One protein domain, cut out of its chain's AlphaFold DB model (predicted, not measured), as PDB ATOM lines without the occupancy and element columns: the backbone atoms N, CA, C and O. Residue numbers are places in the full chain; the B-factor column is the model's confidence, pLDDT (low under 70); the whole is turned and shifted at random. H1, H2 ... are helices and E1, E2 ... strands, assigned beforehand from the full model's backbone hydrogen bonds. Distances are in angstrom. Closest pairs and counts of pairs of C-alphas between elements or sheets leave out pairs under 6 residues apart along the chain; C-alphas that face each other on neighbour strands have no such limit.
ATOM      1  N   GLY A  12      14.682  39.501  -4.128       83.88
ATOM      2  CA  GLY A  12      14.916  38.828  -5.411       83.88
ATOM      3  C   GLY A  12      15.734  39.640  -6.422       83.88
ATOM      4  O   GLY A  12      16.031  39.117  -7.491       83.88
ATOM      5  N   SER A  13      16.160  40.864  -6.082       85.81
ATOM      6  CA  SER A  13      16.948  41.729  -6.977       85.81
ATOM      7  C   SER A  13      18.231  41.073  -7.483       85.81
ATOM      8  O   SER A  13      18.523  41.149  -8.674       85.81
ATOM      9  N   VAL A  14      18.960  40.370  -6.612       87.06
ATOM     10  CA  VAL A  14      20.175  39.625  -6.979       87.06
ATOM     11  C   VAL A  14      19.886  38.587  -8.057       87.06
ATOM     12  O   VAL A  14      20.588  38.556  -9.061       87.06
ATOM     13  N   ASP A  15      18.848  37.767  -7.881       85.06
ATOM     14  CA  ASP A  15      18.500  36.719  -8.843       85.06
ATOM     15  C   ASP A  15      18.008  37.325 -10.163       85.06
ATOM     16  O   ASP A  15      18.386  36.858 -11.233       85.06
ATOM     17  N   THR A  16      17.220  38.404 -10.112       84.06
ATOM     18  CA  THR A  16      16.765  39.127 -11.307       84.06
ATOM     19  C   THR A  16      17.935  39.711 -12.099       84.06
ATOM     20  O   THR A  16      18.027  39.479 -13.303       84.06
ATOM     21  N   VAL A  17      18.850  40.429 -11.440       83.94
ATOM     22  CA  VAL A  17      20.023  41.037 -12.090       83.94
ATOM     23  C   VAL A  17      20.983  39.966 -12.589       83.94
ATOM     24  O   VAL A  17      21.497  40.076 -13.698       83.94
ATOM     25  N   ARG A  18      21.201  38.901 -11.813       84.06
ATOM     26  CA  ARG A  18      22.033  37.775 -12.231       84.06
ATOM     27  C   ARG A  18      21.467  37.096 -13.469       84.06
ATOM     28  O   ARG A  18      22.211  36.884 -14.420       84.06
ATOM     29  N   ASN A  19      20.168  36.814 -13.480       81.69
ATOM     30  CA  ASN A  19      19.505  36.258 -14.652       81.69
ATOM     31  C   ASN A  19      19.621  37.213 -15.837       81.69
ATOM     32  O   ASN A  19      19.896  36.763 -16.927       81.69
ATOM     33  N   TRP A  20      19.503  38.525 -15.655       82.62
ATOM     34  CA  TRP A  20      19.708  39.469 -16.756       82.62
ATOM     35  C   TRP A  20      21.154  39.510 -17.291       82.62
ATOM     36  O   TRP A  20      21.375  39.641 -18.498       82.62
ATOM     37  N   LEU A  21      22.152  39.383 -16.411       80.56
ATOM     38  CA  LEU A  21      23.562  39.307 -16.798       80.56
ATOM     39  C   LEU A  21      23.860  37.998 -17.547       80.56
ATOM     40  O   LEU A  21      24.459  38.019 -18.623       80.56
ATOM     41  N   GLU A  22      23.437  36.867 -16.979       75.69
ATOM     42  CA  GLU A  22      23.845  35.515 -17.383       75.69
ATOM     43  C   GLU A  22      22.861  34.836 -18.360       75.69
ATOM     44  O   GLU A  22      23.270  33.963 -19.127       75.69
ATOM     45  N   ASP A  23      21.586  35.230 -18.377       70.00
ATOM     46  CA  ASP A  23      20.492  34.577 -19.106       70.00
ATOM     47  C   ASP A  23      19.713  35.567 -20.003       70.00
ATOM     48  O   ASP A  23      19.087  36.537 -19.580       70.00
ATOM     49  N   SER A  24      19.735  35.303 -21.310       60.00
ATOM     50  CA  SER A  24      19.092  36.143 -22.337       60.00
ATOM     51  C   SER A  24      17.609  35.825 -22.565       60.00
ATOM     52  O   SER A  24      16.990  36.357 -23.487       60.00
ATOM     53  N   SER A  25      17.023  34.926 -21.772       56.16
ATOM     54  CA  SER A  25      15.704  34.350 -22.054       56.16
ATOM     55  C   SER A  25      14.536  35.345 -22.002       56.16
ATOM     56  O   SER A  25      13.565  35.144 -22.729       56.16
ATOM     57  N   ASN A  26      14.636  36.432 -21.226       53.19
ATOM     58  CA  ASN A  26      13.575  37.449 -21.114       53.19
ATOM     59  C   ASN A  26      14.010  38.874 -21.499       53.19
ATOM     60  O   ASN A  26      13.160  39.741 -21.675       53.19
ATOM     61  N   HIS A  27      15.312  39.119 -21.668       60.47
ATOM     62  CA  HIS A  27      15.875  40.432 -21.983       60.47
ATOM     63  C   HIS A  27      17.144  40.280 -22.827       60.47
ATOM     64  O   HIS A  27      17.760  39.214 -22.863       60.47
ATOM     65  N   THR A  28      17.579  41.353 -23.494       66.50
ATOM     66  CA  THR A  28      18.928  41.375 -24.066       66.50
ATOM     67  C   THR A  28      19.933  41.228 -22.927       66.50
ATOM     68  O   THR A  28      19.997  42.100 -22.063       66.50
ATOM     69  N   SER A  29      20.696  40.129 -22.926       75.88
ATOM     70  CA  SER A  29      21.787  39.945 -21.966       75.88
ATOM     71  C   SER A  29      22.709  41.155 -22.047       75.88
ATOM     72  O   SER A  29      23.158  41.529 -23.137       75.88
ATOM     73  N   TYR A  30      22.985  41.758 -20.894       79.38
ATOM     74  CA  TYR A  30      23.893  42.895 -20.779       79.38
ATOM     75  C   TYR A  30      25.226  42.632 -21.485       79.38
ATOM     76  O   TYR A  30      25.705  43.479 -22.229       79.38
ATOM     77  N   ILE A  31      25.760  41.416 -21.331       79.56
ATOM     78  CA  ILE A  31      27.004  40.957 -21.961       79.56
ATOM     79  C   ILE A  31      26.906  41.060 -23.483       79.56
ATOM     80  O   ILE A  31      27.754  41.662 -24.133       79.56
ATOM     81  N   THR A  32      25.821  40.529 -24.054       82.56
ATOM     82  CA  THR A  32      25.603  40.543 -25.508       82.56
ATOM     83  C   THR A  32      25.467  41.969 -26.038       82.56
ATOM     84  O   THR A  32      26.001  42.295 -27.099       82.56
ATOM     85  N   TRP A  33      24.754  42.829 -25.311       84.75
ATOM     86  CA  TRP A  33      24.616  44.234 -25.679       84.75
ATOM     87  C   TRP A  33      25.951  44.981 -25.585       84.75
ATOM     88  O   TRP A  33      26.295  45.734 -26.498       84.75
ATOM     89  N   ALA A  34      26.707  44.765 -24.510       83.62
ATOM     90  CA  ALA A  34      27.981  45.423 -24.272       83.62
ATOM     91  C   ALA A  34      28.998  45.022 -25.354       83.62
ATOM     92  O   ALA A  34      29.572  45.893 -26.015       83.62
ATOM     93  N   ASP A  35      29.102  43.727 -25.664       85.00
ATOM     94  CA  ASP A  35      29.926  43.209 -26.760       85.00
ATOM     95  C   ASP A  35      29.536  43.816 -28.117       85.00
ATOM     96  O   ASP A  35      30.398  44.283 -28.866       85.00
ATOM     97  N   ALA A  36      28.235  43.892 -28.427       86.88
ATOM     98  CA  ALA A  36      27.736  44.471 -29.680       86.88
ATOM     99  C   ALA A  36      28.057  45.971 -29.838       86.88
ATOM    100  O   ALA A  36      28.090  46.476 -30.962       86.88
ATOM    101  N   ASN A  37      28.315  46.676 -28.733       84.69
ATOM    102  CA  ASN A  37      28.660  48.098 -28.706       84.69
ATOM    103  C   ASN A  37      30.157  48.356 -28.440       84.69
ATOM    104  O   ASN A  37      30.549  49.505 -28.228       84.69
ATOM    105  N   GLY A  38      31.003  47.317 -28.463       85.56
ATOM    106  CA  GLY A  38      32.448  47.438 -28.234       85.56
ATOM    107  C   GLY A  38      32.820  47.770 -26.785       85.56
ATOM    108  O   GLY A  38      33.829  48.430 -26.540       85.56
ATOM    109  N   ARG A  39      31.987  47.349 -25.830       85.00
ATOM    110  CA  ARG A  39      32.085  47.637 -24.396       85.00
ATOM    111  C   ARG A  39      32.432  46.363 -23.625       85.00
ATOM    112  O   ARG A  39      31.566  45.713 -23.064       85.00
ATOM    113  N   THR A  40      33.710  45.990 -23.614       82.25
ATOM    114  CA  THR A  40      34.167  44.680 -23.095       82.25
ATOM    115  C   THR A  40      34.851  44.723 -21.720       82.25
ATOM    116  O   THR A  40      34.984  43.700 -21.059       82.25
ATOM    117  N   ASN A  41      35.294  45.894 -21.265       86.38
ATOM    118  CA  ASN A  41      35.882  46.142 -19.933       86.38
ATOM    119  C   ASN A  41      34.830  46.479 -18.848       86.38
ATOM    120  O   ASN A  41      34.746  47.611 -18.365       86.38
ATOM    121  N   TYR A  42      34.018  45.495 -18.463       87.12
ATOM    122  CA  TYR A  42      33.163  45.581 -17.277       87.12
ATOM    123  C   TYR A  42      33.485  44.436 -16.314       87.12
ATOM    124  O   TYR A  42      34.016  43.395 -16.704       87.12
ATOM    125  N   LYS A  43      33.153  44.626 -15.039       87.25
ATOM    126  CA  LYS A  43      33.198  43.585 -14.007       87.25
ATOM    127  C   LYS A  43      31.878  43.567 -13.262       87.25
ATOM    128  O   LYS A  43      31.283  44.618 -13.050       87.25
ATOM    129  N   PHE A  44      31.447  42.389 -12.831       88.69
ATOM    130  CA  PHE A  44      30.356  42.272 -11.876       88.69
ATOM    131  C   PHE A  44      30.685  41.235 -10.804       88.69
ATOM    132  O   PHE A  44      31.377  40.255 -11.076       88.69
ATOM    133  N   GLU A  45      30.201  41.456  -9.587       88.56
ATOM    134  CA  GLU A  45      30.424  40.568  -8.448       88.56
ATOM    135  C   GLU A  45      29.247  40.644  -7.474       88.56
ATOM    136  O   GLU A  45      28.664  41.709  -7.273       88.56
ATOM    137  N   ILE A  46      28.904  39.509  -6.858       87.12
ATOM    138  CA  ILE A  46      27.971  39.484  -5.730       87.12
ATOM    139  C   ILE A  46      28.766  39.796  -4.464       87.12
ATOM    140  O   ILE A  46      29.565  38.973  -4.016       87.12
ATOM    141  N   VAL A  47      28.540  40.967  -3.877       84.75
ATOM    142  CA  VAL A  47      29.201  41.402  -2.648       84.75
ATOM    143  C   VAL A  47      28.299  41.211  -1.429       84.75
ATOM    144  O   VAL A  47      27.089  41.458  -1.445       84.75
ATOM    145  N   GLY A  48      28.908  40.778  -0.324       75.06
ATOM    146  CA  GLY A  48      28.207  40.578   0.943       75.06
ATOM    147  C   GLY A  48      27.079  39.545   0.850       75.06
ATOM    148  O   GLY A  48      27.243  38.478   0.263       75.06
ATOM    149  N   SER A  49      25.943  39.837   1.486       64.38
ATOM    150  CA  SER A  49      24.802  38.917   1.590       64.38
ATOM    151  C   SER A  49      23.629  39.270   0.676       64.38
ATOM    152  O   SER A  49      22.533  38.760   0.909       64.38
ATOM    153  N   GLY A  50      23.801  40.154  -0.311       79.06
ATOM    154  CA  GLY A  50      22.634  40.575  -1.082       79.06
ATOM    155  C   GLY A  50      22.807  41.631  -2.156       79.06
ATOM    156  O   GLY A  50      21.768  42.111  -2.590       79.06
ATOM    157  N   ASP A  51      24.028  41.976  -2.590       84.31
ATOM    158  CA  ASP A  51      24.179  42.943  -3.677       84.31
ATOM    159  C   ASP A  51      24.976  42.421  -4.867       84.31
ATOM    160  O   ASP A  51      26.051  41.862  -4.690       84.31
ATOM    161  N   VAL A  52      24.482  42.647  -6.089       87.75
ATOM    162  CA  VAL A  52      25.302  42.544  -7.311       87.75
ATOM    163  C   VAL A  52      25.857  43.928  -7.591       87.75
ATOM    164  O   VAL A  52      25.062  44.833  -7.807       87.75
ATOM    165  N   ILE A  53      27.178  44.101  -7.619       88.25
ATOM    166  CA  ILE A  53      27.829  45.321  -8.115       88.25
ATOM    167  C   ILE A  53      28.273  45.082  -9.552       88.25
ATOM    168  O   ILE A  53      28.898  44.066  -9.831       88.25
ATOM    169  N   ILE A  54      28.006  46.036 -10.438       87.94
ATOM    170  CA  ILE A  54      28.515  46.106 -11.810       87.94
ATOM    171  C   ILE A  54      29.374  47.365 -11.907       87.94
ATOM    172  O   ILE A  54      28.929  48.439 -11.521       87.94
ATOM    173  N   THR A  55      30.607  47.242 -12.390       88.94
ATOM    174  CA  THR A  55      31.538  48.357 -12.611       88.94
ATOM    175  C   THR A  55      31.949  48.397 -14.073       88.94
ATOM    176  O   THR A  55      32.363  47.376 -14.623       88.94
ATOM    177  N   GLU A  56      31.868  49.574 -14.684       86.69
ATOM    178  CA  GLU A  56      32.190  49.800 -16.095       86.69
ATOM    179  C   GLU A  56      33.303  50.842 -16.269       86.69
ATOM    180  O   GLU A  56      33.336  51.854 -15.567       86.69
ATOM    181  N   GLU A  57      34.182  50.659 -17.261       85.75
ATOM    182  CA  GLU A  57      35.194  51.668 -17.630       85.75
ATOM    183  C   GLU A  57      34.695  52.726 -18.637       85.75
ATOM    184  O   GLU A  57      35.452  53.598 -19.072       85.75
ATOM    185  N   TRP A  58      33.416  52.688 -19.011       82.69
ATOM    186  CA  TRP A  58      32.787  53.635 -19.934       82.69
ATOM    187  C   TRP A  58      31.601  54.343 -19.294       82.69
ATOM    188  O   TRP A  58      31.023  53.889 -18.315       82.69
ATOM    189  N   ASN A  59      31.213  55.469 -19.894       79.88
ATOM    190  CA  ASN A  59      29.912  56.060 -19.610       79.88
ATOM    191  C   ASN A  59      28.904  55.532 -20.632       79.88
ATOM    192  O   ASN A  59      29.225  55.459 -21.821       79.88
ATOM    193  N   ILE A  60      27.676  55.280 -20.190       77.31
ATOM    194  CA  ILE A  60      26.548  55.039 -21.086       77.31
ATOM    195  C   ILE A  60      25.663  56.288 -21.178       77.31
ATOM    196  O   ILE A  60      25.561  57.078 -20.238       77.31
ATOM    197  N   THR A  61      25.040  56.511 -22.329       82.25
ATOM    198  CA  THR A  61      24.035  57.567 -22.507       82.25
ATOM    199  C   THR A  61      22.709  57.158 -21.868       82.25
ATOM    200  O   THR A  61      22.455  55.976 -21.645       82.25
ATOM    201  N   ARG A  62      21.806  58.119 -21.634       77.31
ATOM    202  CA  ARG A  62      20.472  57.796 -21.104       77.31
ATOM    203  C   ARG A  62      19.694  56.840 -22.016       77.31
ATOM    204  O   ARG A  62      19.080  55.911 -21.523       77.31
ATOM    205  N   SER A  63      19.792  57.017 -23.332       80.25
ATOM    206  CA  SER A  63      19.182  56.109 -24.312       80.25
ATOM    207  C   SER A  63      19.730  54.685 -24.240       80.25
ATOM    208  O   SER A  63      18.992  53.734 -24.464       80.25
ATOM    209  N   GLU A  64      21.017  54.530 -23.937       79.44
ATOM    210  CA  GLU A  64      21.630  53.214 -23.746       79.44
ATOM    211  C   GLU A  64      21.181  52.595 -22.422       79.44
ATOM    212  O   GLU A  64      20.850  51.419 -22.392       79.44
ATOM    213  N   TYR A  65      21.079  53.395 -21.360       76.50
ATOM    214  CA  TYR A  65      20.531  52.971 -20.070       76.50
ATOM    215  C   TYR A  65      19.069  52.505 -20.188       76.50
ATOM    216  O   TYR A  65      18.721  51.431 -19.703       76.50
ATOM    217  N   ASP A  66      18.231  53.260 -20.903       75.06
ATOM    218  CA  ASP A  66      16.832  52.895 -21.148       75.06
ATOM    219  C   ASP A  66      16.724  51.625 -22.021       75.06
ATOM    220  O   ASP A  66      15.843  50.796 -21.805       75.06
ATOM    221  N   ALA A  67      17.642  51.425 -22.978       75.88
ATOM    222  CA  ALA A  67      17.701  50.208 -23.798       75.88
ATOM    223  C   ALA A  67      18.086  48.955 -22.992       75.88
ATOM    224  O   ALA A  67      17.721  47.845 -23.379       75.88
ATOM    225  N   LEU A  68      18.799  49.134 -21.878       73.81
ATOM    226  CA  LEU A  68      19.099  48.069 -20.923       73.81
ATOM    227  C   LEU A  68      17.913  47.759 -19.997       73.81
ATOM    228  O   LEU A  68      17.956  46.750 -19.301       73.81
ATOM    229  N   GLY A  69      16.861  48.588 -19.987       71.25
ATOM    230  CA  GLY A  69      15.703  48.400 -19.112       71.25
ATOM    231  C   GLY A  69      16.023  48.629 -17.637       71.25
ATOM    232  O   GLY A  69      15.341  48.097 -16.768       71.25
ATOM    233  N   ILE A  70      17.071  49.393 -17.330       66.81
ATOM    234  CA  ILE A  70      17.367  49.787 -15.957       66.81
ATOM    235  C   ILE A  70      16.434  50.956 -15.620       66.81
ATOM    236  O   ILE A  70      16.501  51.994 -16.270       66.81
ATOM    237  N   ASP A  71      15.523  50.812 -14.658       57.03
ATOM    238  CA  ASP A  71      14.673  51.926 -14.222       57.03
ATOM    239  C   ASP A  71      14.461  51.905 -12.705       57.03
ATOM    240  O   ASP A  71      14.382  50.858 -12.072       57.03
ATOM    241  N   HIS A  72      14.348  53.097 -12.120       50.50
ATOM    242  CA  HIS A  72      14.111  53.312 -10.691       50.50
ATOM    243  C   HIS A  72      12.637  53.115 -10.297       50.50
ATOM    244  O   HIS A  72      12.284  53.284  -9.126       50.50
ATOM    245  N   THR A  73      11.750  52.824 -11.255       40.56
ATOM    246  CA  THR A  73      10.321  52.656 -10.997       40.56
ATOM    247  C   THR A  73       9.922  51.187 -11.080       40.56
ATOM    248  O   THR A  73      10.197  50.498 -12.054       40.56
ATOM    249  N   ALA A  74       9.265  50.705 -10.021       41.00
ATOM    250  CA  ALA A  74       8.859  49.316  -9.789       41.00
ATOM    251  C   ALA A  74       7.745  48.805 -10.734       41.00
ATOM    252  O   ALA A  74       6.835  48.089 -10.313       41.00
ATOM    253  N   ASN A  75       7.774  49.189 -12.007       42.19
ATOM    254  CA  ASN A  75       6.843  48.718 -13.017       42.19
ATOM    255  C   ASN A  75       7.476  47.565 -13.795       42.19
ATOM    256  O   ASN A  75       8.079  47.799 -14.829       42.19
ATOM    257  N   GLY A  76       7.299  46.342 -13.287       52.12
ATOM    258  CA  GLY A  76       7.234  45.065 -14.025       52.12
ATOM    259  C   GLY A  76       8.443  44.583 -14.841       52.12
ATOM    260  O   GLY A  76       8.818  43.426 -14.693       52.12
ATOM    261  N   ASP A  77       9.035  45.446 -15.665       59.12
ATOM    262  CA  ASP A  77      10.056  45.136 -16.675       59.12
ATOM    263  C   ASP A  77      11.407  45.826 -16.393       59.12
ATOM    264  O   ASP A  77      12.360  45.661 -17.152       59.12
ATOM    265  N   ALA A  78      11.485  46.620 -15.319       72.88
ATOM    266  CA  ALA A  78      12.676  47.360 -14.925       72.88
ATOM    267  C   ALA A  78      13.646  46.514 -14.090       72.88
ATOM    268  O   ALA A  78      13.238  45.818 -13.155       72.88
ATOM    269  N   LEU A  79      14.945  46.619 -14.377       78.12
ATOM    270  CA  LEU A  79      15.983  45.985 -13.570       78.12
ATOM    271  C   LEU A  79      16.132  46.707 -12.228       78.12
ATOM    272  O   LEU A  79      16.259  47.933 -12.218       78.12
ATOM    273  N   PRO A  80      16.196  45.969 -11.106       83.50
ATOM    274  CA  PRO A  80      16.301  46.540  -9.770       83.50
ATOM    275  C   PRO A  80      17.741  46.989  -9.480       83.50
ATOM    276  O   PRO A  80      18.412  46.419  -8.622       83.50
ATOM    277  N   LEU A  81      18.241  47.979 -10.226       83.88
ATOM    278  CA  LEU A  81      19.593  48.533 -10.114       83.88
ATOM    279  C   LEU A  81      19.558  50.041  -9.832       83.88
ATOM    280  O   LEU A  81      18.735  50.782 -10.364       83.88
ATOM    281  N   VAL A  82      20.524  50.506  -9.048       85.94
ATOM    282  CA  VAL A  82      20.764  51.915  -8.722       85.94
ATOM    283  C   VAL A  82      22.236  52.258  -8.927       85.94
ATOM    284  O   VAL A  82      23.110  51.412  -8.738       85.94
ATOM    285  N   GLU A  83      22.535  53.502  -9.301       85.38
ATOM    286  CA  GLU A  83      23.916  54.001  -9.344       85.38
ATOM    287  C   GLU A  83      24.563  53.943  -7.950       85.38
ATOM    288  O   GLU A  83      23.924  54.231  -6.934       85.38
ATOM    289  N   THR A  84      25.837  53.555  -7.893       85.56
ATOM    290  CA  THR A  84      26.602  53.442  -6.650       85.56
ATOM    291  C   THR A  84      28.020  53.980  -6.798       85.56
ATOM    292  O   THR A  84      28.592  53.990  -7.885       85.56
ATOM    293  N   ASN A  85      28.600  54.377  -5.663       87.06
ATOM    294  CA  ASN A  85      30.022  54.712  -5.539       87.06
ATOM    295  C   ASN A  85      30.887  53.475  -5.225       87.06
ATOM    296  O   ASN A  85      32.099  53.595  -5.050       87.06
TER     297      ASN A  85
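This is residues 12 to 85 of the 91 residues of an uncharacterized protein of Euryarchaeota archaeon (UniProt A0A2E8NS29). A ladder of two strands, the hairpin of E1 and E2, makes one side of a small rounded domain, and helix H1 packs on it, mostly on E2, with H2 following H1 as a second piece set at a corner. The chain after the hairpin goes to the short helix H3 and then, by a long loop, back to strand E3, which runs near E2. The printed part has 74 residues, with three named helices and three named strands in the order H1, H2, E1, E2, H3, E3. The two-stranded sheet is antiparallel, and the class is mixed, helices and strands. The whole is compact, with a radius of gyration of the C-alphas of 11.9 A and spans of 31 by 26 by 24 A.

Find C-alpha 13 at (16.948, 41.729, -6.977); from there H1 runs through residues 13 to 22, 13.9 A long. After a short link comes H2, residues 30 to 36, 9.8 A. A tight link brings you to E1, residues 42 to 47, 15.7 A, which begins at C-alpha 42 at (33.163, 45.581, -17.277). Another tight link leads to E2, residues 51 to 56, 16.3 A. H3 follows at residues 62 to 67, 8.5 A. E3, residues 81 to 84, 9.2 A, ends at C-alpha 84 at (26.602, 53.442, -6.650).

Begin at the hairpin of E1 and E2, antiparallel at 163 degrees. There C-alphas 44 and 54 face each other at 4.3 A, and N 45 and O 53 are within hydrogen-bond range at 2.9 A, as are N 53 and O 45 at 2.8 A. Next look at H1: its closest C-alphas to E2 are those of Val 14 and Val 52, 5.9 A apart. H1 and H2 touch only at the corner by their link, where the C-alphas of Leu 21 and Tyr 30, the closest, are 5.4 A apart; they run the same way at a shallow tilt of 30 degrees. E2 and E3 are near each other, with 10 pairs of C-alphas within 10 A, yet E3 pairs with no named strand. The closest C-alphas of H1 and E3 are those of Val 17 and Leu 81, 7.8 A apart. H3 touches no helix and is apart from E1 and from E3. In H1, H2 and H3 every O i to N i+4 pair is within hydrogen-bond range.

The two C-alphas farthest apart are those of Gly 38 and Ser 49, at 31.9 A. The printed part has no cut from residue 12 to residue 85. Look for the long link from H3 to E3, residues 68 to 80. Mean pLDDT of the printed part is 77.3; it is under 70 at residues 24 to 28, at residue 49 and at residues 70 to 77.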